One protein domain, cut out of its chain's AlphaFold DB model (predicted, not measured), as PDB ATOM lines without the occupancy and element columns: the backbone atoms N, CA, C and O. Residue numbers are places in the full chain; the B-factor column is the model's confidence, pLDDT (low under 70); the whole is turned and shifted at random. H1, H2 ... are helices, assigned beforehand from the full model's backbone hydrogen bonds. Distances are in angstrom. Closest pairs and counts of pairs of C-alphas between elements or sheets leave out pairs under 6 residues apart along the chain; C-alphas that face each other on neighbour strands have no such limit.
ATOM      1  N   GLY A  29       8.450 -31.223 -26.239       73.19
ATOM      2  CA  GLY A  29       7.401 -30.352 -25.709       73.19
ATOM      3  C   GLY A  29       7.651 -28.841 -25.844       73.19
ATOM      4  O   GLY A  29       6.742 -28.136 -26.266       73.19
ATOM      5  N   ALA A  30       8.850 -28.321 -25.552       75.94
ATOM      6  CA  ALA A  30       9.155 -26.889 -25.688       75.94
ATOM      7  C   ALA A  30       9.150 -26.446 -27.161       75.94
ATOM      8  O   ALA A  30       8.601 -25.400 -27.509       75.94
ATOM      9  N   VAL A  31       9.699 -27.289 -28.039       84.00
ATOM     10  CA  VAL A  31       9.676 -27.087 -29.494       84.00
ATOM     11  C   VAL A  31       8.242 -27.140 -30.022       84.00
ATOM     12  O   VAL A  31       7.830 -26.269 -30.782       84.00
ATOM     13  N   ILE A  32       7.451 -28.116 -29.579       86.50
ATOM     14  CA  ILE A  32       6.039 -28.270 -29.945       86.50
ATOM     15  C   ILE A  32       5.196 -27.091 -29.447       86.50
ATOM     16  O   ILE A  32       4.310 -26.624 -30.167       86.50
ATOM     17  N   ALA A  33       5.466 -26.567 -28.252       86.25
ATOM     18  CA  ALA A  33       4.791 -25.380 -27.734       86.25
ATOM     19  C   ALA A  33       5.080 -24.152 -28.613       86.25
ATOM     20  O   ALA A  33       4.146 -23.467 -29.035       86.25
ATOM     21  N   ALA A  34       6.347 -23.930 -28.975       88.25
ATOM     22  CA  ALA A  34       6.735 -22.866 -29.900       88.25
ATOM     23  C   ALA A  34       6.083 -23.045 -31.283       88.25
ATOM     24  O   ALA A  34       5.501 -22.102 -31.818       88.25
ATOM     25  N   LEU A  35       6.079 -24.265 -31.829       90.69
ATOM     26  CA  LEU A  35       5.407 -24.583 -33.093       90.69
ATOM     27  C   LEU A  35       3.891 -24.390 -33.025       90.69
ATOM     28  O   LEU A  35       3.288 -23.974 -34.006       90.69
ATOM     29  N   THR A  36       3.262 -24.647 -31.880       91.12
ATOM     30  CA  THR A  36       1.830 -24.376 -31.680       91.12
ATOM     31  C   THR A  36       1.543 -22.878 -31.753       91.12
ATOM     32  O   THR A  36       0.545 -22.474 -32.351       91.12
ATOM     33  N   THR A  37       2.413 -22.045 -31.179       90.31
ATOM     34  CA  THR A  37       2.329 -20.583 -31.306       90.31
ATOM     35  C   THR A  37       2.521 -20.156 -32.758       90.31
ATOM     36  O   THR A  37       1.698 -19.408 -33.284       90.31
ATOM     37  N   THR A  45       6.762 -18.506 -41.406       91.50
ATOM     38  CA  THR A  45       7.161 -19.845 -40.955       91.50
ATOM     39  C   THR A  45       6.021 -20.853 -41.057       91.50
ATOM     40  O   THR A  45       6.214 -21.970 -41.530       91.50
ATOM     41  N   ALA A  46       4.814 -20.465 -40.635       92.50
ATOM     42  CA  ALA A  46       3.662 -21.348 -40.700       92.50
ATOM     43  C   ALA A  46       3.284 -21.651 -42.150       92.50
ATOM     44  O   ALA A  46       3.015 -22.800 -42.484       92.50
ATOM     45  N   LYS A  47       3.311 -20.642 -43.027       93.69
ATOM     46  CA  LYS A  47       3.050 -20.822 -44.463       93.69
ATOM     47  C   LYS A  47       4.091 -21.725 -45.122       93.69
ATOM     48  O   LYS A  47       3.718 -22.608 -45.883       93.69
ATOM     49  N   GLU A  48       5.369 -21.538 -44.810       95.44
ATOM     50  CA  GLU A  48       6.462 -22.358 -45.339       95.44
ATOM     51  C   GLU A  48       6.341 -23.818 -44.908       95.44
ATOM     52  O   GLU A  48       6.469 -24.707 -45.747       95.44
ATOM     53  N   LEU A  49       6.030 -24.078 -43.633       95.69
ATOM     54  CA  LEU A  49       5.804 -25.440 -43.144       95.69
ATOM     55  C   LEU A  49       4.589 -26.092 -43.814       95.69
ATOM     56  O   LEU A  49       4.700 -27.238 -44.237       95.69
ATOM     57  N   ARG A  50       3.470 -25.367 -43.979       95.38
ATOM     58  CA  ARG A  50       2.298 -25.882 -44.717       95.38
ATOM     59  C   ARG A  50       2.663 -26.217 -46.158       95.38
ATOM     60  O   ARG A  50       2.423 -27.325 -46.618       95.38
ATOM     61  N   ASN A  51       3.284 -25.277 -46.862       96.38
ATOM     62  CA  ASN A  51       3.677 -25.481 -48.253       96.38
ATOM     63  C   ASN A  51       4.645 -26.659 -48.400       96.38
ATOM     64  O   ASN A  51       4.539 -27.399 -49.370       96.38
ATOM     65  N   LEU A  52       5.563 -26.842 -47.446       97.25
ATOM     66  CA  LEU A  52       6.456 -27.992 -47.424       97.25
ATOM     67  C   LEU A  52       5.662 -29.292 -47.251       97.25
ATOM     68  O   LEU A  52       5.773 -30.164 -48.108       97.25
ATOM     69  N   VAL A  53       4.866 -29.415 -46.183       97.06
ATOM     70  CA  VAL A  53       4.148 -30.655 -45.831       97.06
ATOM     71  C   VAL A  53       3.174 -31.091 -46.928       97.06
ATOM     72  O   VAL A  53       3.080 -32.284 -47.201       97.06
ATOM     73  N   HIS A  54       2.511 -30.143 -47.595       96.62
ATOM     74  CA  HIS A  54       1.565 -30.414 -48.689       96.62
ATOM     75  C   HIS A  54       2.223 -30.458 -50.080       96.62
ATOM     76  O   HIS A  54       1.526 -30.499 -51.094       96.62
ATOM     77  N   SER A  55       3.558 -30.417 -50.167       97.62
ATOM     78  CA  SER A  55       4.261 -30.525 -51.450       97.62
ATOM     79  C   SER A  55       4.475 -31.979 -51.870       97.62
ATOM     80  O   SER A  55       4.870 -32.832 -51.078       97.62
ATOM     81  N   PHE A  56       4.323 -32.233 -53.169       96.38
ATOM     82  CA  PHE A  56       4.588 -33.537 -53.782       96.38
ATOM     83  C   PHE A  56       6.013 -34.054 -53.523       96.38
ATOM     84  O   PHE A  56       6.233 -35.249 -53.341       96.38
ATOM     85  N   GLU A  57       6.993 -33.150 -53.477       95.50
ATOM     86  CA  GLU A  57       8.379 -33.519 -53.193       95.50
ATOM     87  C   GLU A  57       8.549 -33.998 -51.751       95.50
ATOM     88  O   GLU A  57       9.268 -34.967 -51.513       95.50
ATOM     89  N   TYR A  58       7.859 -33.376 -50.791       97.12
ATOM     90  CA  TYR A  58       7.909 -33.790 -49.391       97.12
ATOM     91  C   TYR A  58       7.313 -35.183 -49.182       97.12
ATOM     92  O   TYR A  58       7.883 -35.980 -48.436       97.12
ATOM     93  N   GLU A  59       6.229 -35.532 -49.879       95.19
ATOM     94  CA  GLU A  59       5.624 -36.871 -49.802       95.19
ATOM     95  C   GLU A  59       6.611 -37.985 -50.171       95.19
ATOM     96  O   GLU A  59       6.600 -39.053 -49.555       95.19
ATOM     97  N   LYS A  60       7.508 -37.713 -51.124       96.81
ATOM     98  CA  LYS A  60       8.523 -38.655 -51.613       96.81
ATOM     99  C   LYS A  60       9.783 -38.724 -50.756       96.81
ATOM    100  O   LYS A  60      10.628 -39.593 -50.986       96.81
ATOM    101  N   MET A  61       9.954 -37.814 -49.799       97.25
ATOM    102  CA  MET A  61      11.132 -37.812 -48.936       97.25
ATOM    103  C   MET A  61      11.094 -38.987 -47.953       97.25
ATOM    104  O   MET A  61      10.054 -39.318 -47.381       97.25
ATOM    105  N   SER A  62      12.265 -39.571 -47.685       96.94
ATOM    106  CA  SER A  62      12.442 -40.450 -46.526       96.94
ATOM    107  C   SER A  62      12.185 -39.680 -45.225       96.94
ATOM    108  O   SER A  62      12.288 -38.452 -45.198       96.94
ATOM    109  N   ASN A  63      11.919 -40.386 -44.123       93.88
ATOM    110  CA  ASN A  63      11.701 -39.747 -42.816       93.88
ATOM    111  C   ASN A  63      12.849 -38.800 -42.433       93.88
ATOM    112  O   ASN A  63      12.599 -37.664 -42.043       93.88
ATOM    113  N   PHE A  64      14.095 -39.217 -42.665       91.50
ATOM    114  CA  PHE A  64      15.263 -38.368 -42.439       91.50
ATOM    115  C   PHE A  64      15.289 -37.131 -43.357       91.50
ATOM    116  O   PHE A  64      15.632 -36.030 -42.929       91.50
ATOM    117  N   GLY A  65      14.893 -37.280 -44.627       94.62
ATOM    118  CA  GLY A  65      14.762 -36.150 -45.552       94.62
ATOM    119  C   GLY A  65      13.730 -35.126 -45.073       94.62
ATOM    120  O   GLY A  65      14.008 -33.926 -45.066       94.62
ATOM    121  N   LYS A  66      12.582 -35.609 -44.588       97.19
ATOM    122  CA  LYS A  66      11.506 -34.798 -44.003       97.19
ATOM    123  C   LYS A  66      11.962 -34.058 -42.746       97.19
ATOM    124  O   LYS A  66      11.793 -32.844 -42.642       97.19
ATOM    125  N   GLU A  67      12.611 -34.771 -41.827       94.81
ATOM    126  CA  GLU A  67      13.194 -34.218 -40.598       94.81
ATOM    127  C   GLU A  67      14.189 -33.094 -40.894       94.81
ATOM    128  O   GLU A  67      14.170 -32.041 -40.248       94.81
ATOM    129  N   LYS A  68      15.033 -33.284 -41.910       95.38
ATOM    130  CA  LYS A  68      16.009 -32.283 -42.346       95.38
ATOM    131  C   LYS A  68      15.357 -31.079 -43.020       95.38
ATOM    132  O   LYS A  68      15.764 -29.946 -42.758       95.38
ATOM    133  N   ALA A  69      14.351 -31.297 -43.864       96.81
ATOM    134  CA  ALA A  69      13.625 -30.219 -44.532       96.81
ATOM    135  C   ALA A  69      12.895 -29.319 -43.521       96.81
ATOM    136  O   ALA A  69      13.063 -28.098 -43.558       96.81
ATOM    137  N   ILE A  70      12.184 -29.920 -42.560       96.62
ATOM    138  CA  ILE A  70      11.545 -29.192 -41.455       96.62
ATOM    139  C   ILE A  70      12.600 -28.456 -40.629       96.62
ATOM    140  O   ILE A  70      12.465 -27.256 -40.394       96.62
ATOM    141  N   GLY A  71      13.676 -29.141 -40.229       94.56
ATOM    142  CA  GLY A  71      14.754 -28.533 -39.448       94.56
ATOM    143  C   GLY A  71      15.322 -27.283 -40.116       94.56
ATOM    144  O   GLY A  71      15.463 -26.245 -39.471       94.56
ATOM    145  N   LYS A  72      15.561 -27.326 -41.428       96.19
ATOM    146  CA  LYS A  72      16.071 -26.171 -42.174       96.19
ATOM    147  C   LYS A  72      15.129 -24.963 -42.119       96.19
ATOM    148  O   LYS A  72      15.621 -23.848 -41.952       96.19
ATOM    149  N   ILE A  73      13.813 -25.170 -42.227       95.81
ATOM    150  CA  ILE A  73      12.822 -24.090 -42.084       95.81
ATOM    151  C   ILE A  73      12.875 -23.520 -40.664       95.81
ATOM    152  O   ILE A  73      13.042 -22.315 -40.483       95.81
ATOM    153  N   LEU A  74      12.820 -24.381 -39.645       93.31
ATOM    154  CA  LEU A  74      12.824 -23.942 -38.246       93.31
ATOM    155  C   LEU A  74      14.106 -23.195 -37.868       93.31
ATOM    156  O   LEU A  74      14.046 -22.179 -37.181       93.31
ATOM    157  N   ALA A  75      15.264 -23.645 -38.350       91.19
ATOM    158  CA  ALA A  75      16.543 -23.005 -38.065       91.19
ATOM    159  C   ALA A  75      16.655 -21.587 -38.645       91.19
ATOM    160  O   ALA A  75      17.397 -20.765 -38.108       91.19
ATOM    161  N   ASN A  76      15.948 -21.304 -39.742       91.06
ATOM    162  CA  ASN A  76      15.957 -20.005 -40.419       91.06
ATOM    163  C   ASN A  76      14.757 -19.126 -40.040       91.06
ATOM    164  O   ASN A  76      14.659 -17.988 -40.491       91.06
ATOM    165  N   SER A  77      13.858 -19.639 -39.204       90.50
ATOM    166  CA  SER A  77      12.652 -18.936 -38.808       90.50
ATOM    167  C   SER A  77      12.906 -18.001 -37.626       90.50
ATOM    168  O   SER A  77      13.241 -18.423 -36.512       90.50
ATOM    169  N   VAL A  78      12.670 -16.709 -37.863       87.06
ATOM    170  CA  VAL A  78      12.670 -15.681 -36.814       87.06
ATOM    171  C   VAL A  78      11.481 -15.878 -35.871       87.06
ATOM    172  O   VAL A  78      11.663 -15.818 -34.659       87.06
ATOM    173  N   GLY A  79      10.286 -16.172 -36.402       86.38
ATOM    174  CA  GLY A  79       9.074 -16.371 -35.599       86.38
ATOM    175  C   GLY A  79       9.165 -17.579 -34.665       86.38
ATOM    176  O   GLY A  79       8.837 -17.477 -33.484       86.38
ATOM    177  N   PHE A  80       9.702 -18.699 -35.153       89.31
ATOM    178  CA  PHE A  80       9.984 -19.872 -34.328       89.31
ATOM    179  C   PHE A  80      11.058 -19.570 -33.281       89.31
ATOM    180  O   PHE A  80      10.864 -19.874 -32.107       89.31
ATOM    181  N   SER A  81      12.152 -18.908 -33.674       86.38
ATOM    182  CA  SER A  81      13.206 -18.531 -32.728       86.38
ATOM    183  C   SER A  81      12.676 -17.622 -31.616       86.38
ATOM    184  O   SER A  81      12.976 -17.857 -30.449       86.38
ATOM    185  N   ALA A  82      11.825 -16.649 -31.954       85.50
ATOM    186  CA  ALA A  82      11.170 -15.766 -30.992       85.50
ATOM    187  C   ALA A  82      10.212 -16.523 -30.057       85.50
ATOM    188  O   ALA A  82      10.180 -16.248 -28.857       85.50
ATOM    189  N   ALA A  83       9.471 -17.503 -30.582       86.12
ATOM    190  CA  ALA A  83       8.588 -18.361 -29.792       86.12
ATOM    191  C   ALA A  83       9.356 -19.285 -28.826       86.12
ATOM    192  O   ALA A  83       8.787 -19.752 -27.840       86.12
ATOM    193  N   CYS A  84      10.645 -19.527 -29.077       80.50
ATOM    194  CA  CYS A  84      11.517 -20.315 -28.212       80.50
ATOM    195  C   CYS A  84      12.232 -19.506 -27.114       80.50
ATOM    196  O   CYS A  84      12.705 -20.112 -26.153       80.50
ATOM    197  N   THR A  85      12.304 -18.172 -27.207       71.38
ATOM    198  CA  THR A  85      13.132 -17.315 -26.326       71.38
ATOM    199  C   THR A  85      12.786 -17.420 -24.832       71.38
ATOM    200  O   THR A  85      13.638 -17.163 -23.988       71.38
ATOM    201  N   GLY A  86      11.558 -17.821 -24.483       68.31
ATOM    202  CA  GLY A  86      11.139 -18.042 -23.089       68.31
ATOM    203  C   GLY A  86      11.492 -19.420 -22.516       68.31
ATOM    204  O   GLY A  86      11.398 -19.617 -21.308       68.31
ATOM    205  N   SER A  87      11.895 -20.364 -23.369       68.31
ATOM    206  CA  SER A  87      12.074 -21.780 -23.010       68.31
ATOM    207  C   SER A  87      13.482 -22.302 -23.292       68.31
ATOM    208  O   SER A  87      13.838 -23.387 -22.838       68.31
ATOM    209  N   ILE A  88      14.279 -21.561 -24.066       70.75
ATOM    210  CA  ILE A  88      15.603 -21.974 -24.529       70.75
ATOM    211  C   ILE A  88      16.574 -20.805 -24.352       70.75
ATOM    212  O   ILE A  88      16.294 -19.676 -24.748       70.75
ATOM    213  N   THR A  89      17.744 -21.077 -23.771       74.56
ATOM    214  CA  THR A  89      18.813 -20.077 -23.635       74.56
ATOM    215  C   THR A  89      19.365 -19.667 -25.008       74.56
ATOM    216  O   THR A  89      19.289 -20.451 -25.953       74.56
ATOM    217  N   PRO A  90      20.012 -18.497 -25.156       72.50
ATOM    218  CA  PRO A  90      20.627 -18.106 -26.430       72.50
ATOM    219  C   PRO A  90      21.646 -19.127 -26.967       72.50
ATOM    220  O   PRO A  90      21.662 -19.425 -28.160       72.50
ATOM    221  N   ALA A  91      22.455 -19.721 -26.083       71.75
ATOM    222  CA  ALA A  91      23.392 -20.784 -26.449       71.75
ATOM    223  C   ALA A  91      22.665 -22.062 -26.902       71.75
ATOM    224  O   ALA A  91      23.055 -22.679 -27.894       71.75
ATOM    225  N   GLY A  92      21.563 -22.419 -26.231       75.56
ATOM    226  CA  GLY A  92      20.674 -23.491 -26.674       75.56
ATOM    227  C   GLY A  92      20.079 -23.191 -28.051       75.56
ATOM    228  O   GLY A  92      20.127 -24.029 -28.940       75.56
ATOM    229  N   MET A  93      19.606 -21.973 -28.298       78.31
ATOM    230  CA  MET A  93      19.070 -21.597 -29.607       78.31
ATOM    231  C   MET A  93      20.102 -21.773 -30.722       78.31
ATOM    232  O   MET A  93      19.786 -22.368 -31.752       78.31
ATOM    233  N   ALA A  94      21.346 -21.345 -30.499       78.81
ATOM    234  CA  ALA A  94      22.427 -21.553 -31.457       78.81
ATOM    235  C   ALA A  94      22.692 -23.050 -31.710       78.81
ATOM    236  O   ALA A  94      22.754 -23.478 -32.865       78.81
ATOM    237  N   ALA A  95      22.771 -23.866 -30.654       77.81
ATOM    238  CA  ALA A  95      22.966 -25.312 -30.776       77.81
ATOM    239  C   ALA A  95      21.811 -25.999 -31.531       77.81
ATOM    240  O   ALA A  95      22.053 -26.822 -32.416       77.81
ATOM    241  N   MET A  96      20.559 -25.618 -31.253       82.69
ATOM    242  CA  MET A  96      19.374 -26.128 -31.954       82.69
ATOM    243  C   MET A  96      19.415 -25.791 -33.436       82.69
ATOM    244  O   MET A  96      19.171 -26.645 -34.281       82.69
ATOM    245  N   GLN A  97      19.734 -24.542 -33.757       85.00
ATOM    246  CA  GLN A  97      19.810 -24.076 -35.130       85.00
ATOM    247  C   GLN A  97      20.919 -24.797 -35.910       85.00
ATOM    248  O   GLN A  97      20.732 -25.104 -37.088       85.00
ATOM    249  N   VAL A  98      22.054 -25.103 -35.273       83.31
ATOM    250  CA  VAL A  98      23.105 -25.940 -35.874       83.31
ATOM    251  C   VAL A  98      22.580 -27.355 -36.108       83.31
ATOM    252  O   VAL A  98      22.616 -27.819 -37.248       83.31
ATOM    253  N   LYS A  99      22.012 -28.004 -35.083       84.31
ATOM    254  CA  LYS A  99      21.425 -29.354 -35.177       84.31
ATOM    255  C   LYS A  99      20.398 -29.449 -36.306       84.31
ATOM    256  O   LYS A  99      20.472 -30.317 -37.166       84.31
ATOM    257  N   TYR A 100      19.453 -28.523 -36.355       89.31
ATOM    258  CA  TYR A 100      18.376 -28.541 -37.337       89.31
ATOM    259  C   TYR A 100      18.863 -28.352 -38.778       89.31
ATOM    260  O   TYR A 100      18.262 -28.906 -39.696       89.31
ATOM    261  N   ARG A 101      19.970 -27.630 -38.993       86.06
ATOM    262  CA  ARG A 101      20.591 -27.501 -40.322       86.06
ATOM    263  C   ARG A 101      21.383 -28.743 -40.728       86.06
ATOM    264  O   ARG A 101      21.434 -29.058 -41.918       86.06
ATOM    265  N   THR A 102      22.019 -29.423 -39.778       82.88
ATOM    266  CA  THR A 102      22.928 -30.543 -40.063       82.88
ATOM    267  C   THR A 102      22.208 -31.887 -40.086       82.88
ATOM    268  O   THR A 102      22.351 -32.634 -41.058       82.88
ATOM    269  N   VAL A 103      21.403 -32.165 -39.059       83.38
ATOM    270  CA  VAL A 103      20.752 -33.463 -38.821       83.38
ATOM    271  C   VAL A 103      19.225 -33.414 -38.882       83.38
ATOM    272  O   VAL A 103      18.610 -34.449 -39.090       83.38
ATOM    273  N   GLY A 104      18.611 -32.233 -38.763       86.56
ATOM    274  CA  GLY A 104      17.152 -32.079 -38.789       86.56
ATOM    275  C   GLY A 104      16.489 -32.145 -37.410       86.56
ATOM    276  O   GLY A 104      17.150 -32.062 -36.370       86.56
ATOM    277  N   VAL A 105      15.156 -32.225 -37.406       88.38
ATOM    278  CA  VAL A 105      14.347 -32.398 -36.185       88.38
ATOM    279  C   VAL A 105      14.226 -33.875 -35.800       88.38
ATOM    280  O   VAL A 105      14.501 -34.749 -36.609       88.38
ATOM    281  N   CYS A 106      13.791 -34.179 -34.576       86.31
ATOM    282  CA  CYS A 106      13.444 -35.559 -34.220       86.31
ATOM    283  C   CYS A 106      12.063 -35.962 -34.772       86.31
ATOM    284  O   CYS A 106      11.224 -35.102 -35.063       86.31
ATOM    285  N   ALA A 107      11.802 -37.272 -34.837       86.69
ATOM    286  CA  ALA A 107      10.556 -37.836 -35.358       86.69
ATOM    287  C   ALA A 107       9.296 -37.242 -34.704       86.69
ATOM    288  O   ALA A 107       8.365 -36.867 -35.407       86.69
ATOM    289  N   THR A 108       9.296 -37.051 -33.380       87.81
ATOM    290  CA  THR A 108       8.160 -36.459 -32.650       87.81
ATOM    291  C   THR A 108       7.820 -35.047 -33.134       87.81
ATOM    292  O   THR A 108       6.650 -34.681 -33.237       87.81
ATOM    293  N   VAL A 109       8.833 -34.237 -33.451       90.12
ATOM    294  CA  VAL A 109       8.628 -32.883 -33.979       90.12
ATOM    295  C   VAL A 109       8.153 -32.941 -35.431       90.12
ATOM    296  O   VAL A 109       7.236 -32.200 -35.781       90.12
ATOM    297  N   ARG A 110       8.710 -33.841 -36.257       94.50
ATOM    298  CA  ARG A 110       8.227 -34.078 -37.631       94.50
ATOM    299  C   ARG A 110       6.741 -34.439 -37.633       94.50
ATOM    300  O   ARG A 110       5.961 -33.786 -38.314       94.50
ATOM    301  N   GLU A 111       6.350 -35.435 -36.846       92.88
ATOM    302  CA  GLU A 111       4.964 -35.917 -36.762       92.88
ATOM    303  C   GLU A 111       4.005 -34.831 -36.277       92.88
ATOM    304  O   GLU A 111       2.885 -34.709 -36.775       92.88
ATOM    305  N   PHE A 112       4.440 -34.001 -35.325       92.94
ATOM    306  CA  PHE A 112       3.657 -32.845 -34.908       92.94
ATOM    307  C   PHE A 112       3.444 -31.860 -36.061       92.94
ATOM    308  O   PHE A 112       2.319 -31.403 -36.261       92.94
ATOM    309  N   VAL A 113       4.504 -31.532 -36.808       95.12
ATOM    310  CA  VAL A 113       4.432 -30.603 -37.943       95.12
ATOM    311  C   VAL A 113       3.493 -31.141 -39.018       95.12
ATOM    312  O   VAL A 113       2.560 -30.435 -39.385       95.12
ATOM    313  N   GLU A 114       3.657 -32.399 -39.430       96.31
ATOM    314  CA  GLU A 114       2.803 -33.060 -40.430       96.31
ATOM    315  C   GLU A 114       1.321 -33.089 -40.033       96.31
ATOM    316  O   GLU A 114       0.439 -33.066 -40.884       96.31
ATOM    317  N   LYS A 115       1.027 -33.137 -38.731       95.38
ATOM    318  CA  LYS A 115      -0.350 -33.138 -38.224       95.38
ATOM    319  C   LYS A 115      -0.960 -31.737 -38.113       95.38
ATOM    320  O   LYS A 115      -2.184 -31.614 -38.027       95.38
ATOM    321  N   LYS A 116      -0.143 -30.691 -37.973       92.88
ATOM    322  CA  LYS A 116      -0.601 -29.347 -37.571       92.88
ATOM    323  C   LYS A 116      -0.488 -28.279 -38.647       92.88
ATOM    324  O   LYS A 116      -1.173 -27.261 -38.519       92.88
ATOM    325  N   PHE A 117       0.349 -28.492 -39.650       90.88
ATOM    326  CA  PHE A 117       0.554 -27.598 -40.781       90.88
ATOM    327  C   PHE A 117       0.108 -28.332 -42.043       90.88
ATOM    328  O   PHE A 117      -0.730 -27.769 -42.784       90.88
TER     329      PHE A 117
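What this domain is: This is residues 29 to 37 and 45 to 117 of the 117 residues of the protein "Class IIb bacteriocin, lactobin A/cerein 7B family" of Selenomonas ruminantium (UniProt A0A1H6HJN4). You are looking at a small globule of helices built round H4, the longest helix, with H2 along one side of it and H6 crossing the roughly opposite side. H7 packs across H4, and H1 packs on H7 and H5, while short H3 makes the turn between H2 and H4. The printed part has 82 residues with seven named helices, H1 to H7 in order, and no named strand: all helix. It is compact, with a radius of gyration of the C-alphas of 11.8 A and spans of 35 by 24 by 19 A.

How they stand to each other: Begin with H1, residues 29 to 37. It touches H5, residues 78 to 84, at a steep tilt of 47 degrees, opposite ways; look at their closest C-alphas, Ala 34 and Ala 83, 4.9 A apart. H1 also touches H7, residues 107 to 116, at a shallow tilt of 21 degrees, the same way, with closest C-alphas Ile 32 and Val 109 at 6.7 A. Next comes H2, residues 45 to 53, which touches residues 70 to 74 alone of H4, residues 63 to 76; they run opposite ways at a shallow tilt of 18 degrees, and the C-alphas of Leu 49 and Ile 70 are closest, 7.1 A. H3, residues 56 to 59, is close to H4 but not clearly touching, with closest C-alphas Tyr 58 and Lys 66 at 6.6 A. H4 is the hub, touching four helices. It touches H6, residues 90 to 102, at a steep tilt of 41 degrees, opposite ways, where the C-alphas of Gly 71 and Tyr 100 come closest, 4.2 A. H7 touches H4 about perpendicular, at 74 degrees, with closest C-alphas Glu 67 and Arg 110 at 5.8 A. H2 and H6 are apart. In H1, H2, H4, H5, H6 and H7 every O i to N i+4 pair is within hydrogen-bond range; H3 is too short for such a pair.

Where its parts are: Find C-alpha 29 at (7.401, -30.352, -25.709); from there H1 runs 12.3 A. H2 measures 12.2 A and H3 5.3 A. C-alpha 63 at (11.701, -39.747, -42.816) begins H4, which runs 20.3 A. H5 follows with 9.8 A and H6 with 18.6 A. H7 runs 14.2 A to C-alpha 116 at (-0.601, -29.347, -37.571).

The domain as a whole: The C-alphas of Phe 56 and Thr 89 are the two farthest apart, 35.9 A. Residues 38 to 44 are not printed, and C-alphas 37 and 45 are 10.8 A apart across this cut. The links that are printed whole are tight. Mean pLDDT of the printed part is 88.6; look for values under 70 at residues 86 to 87.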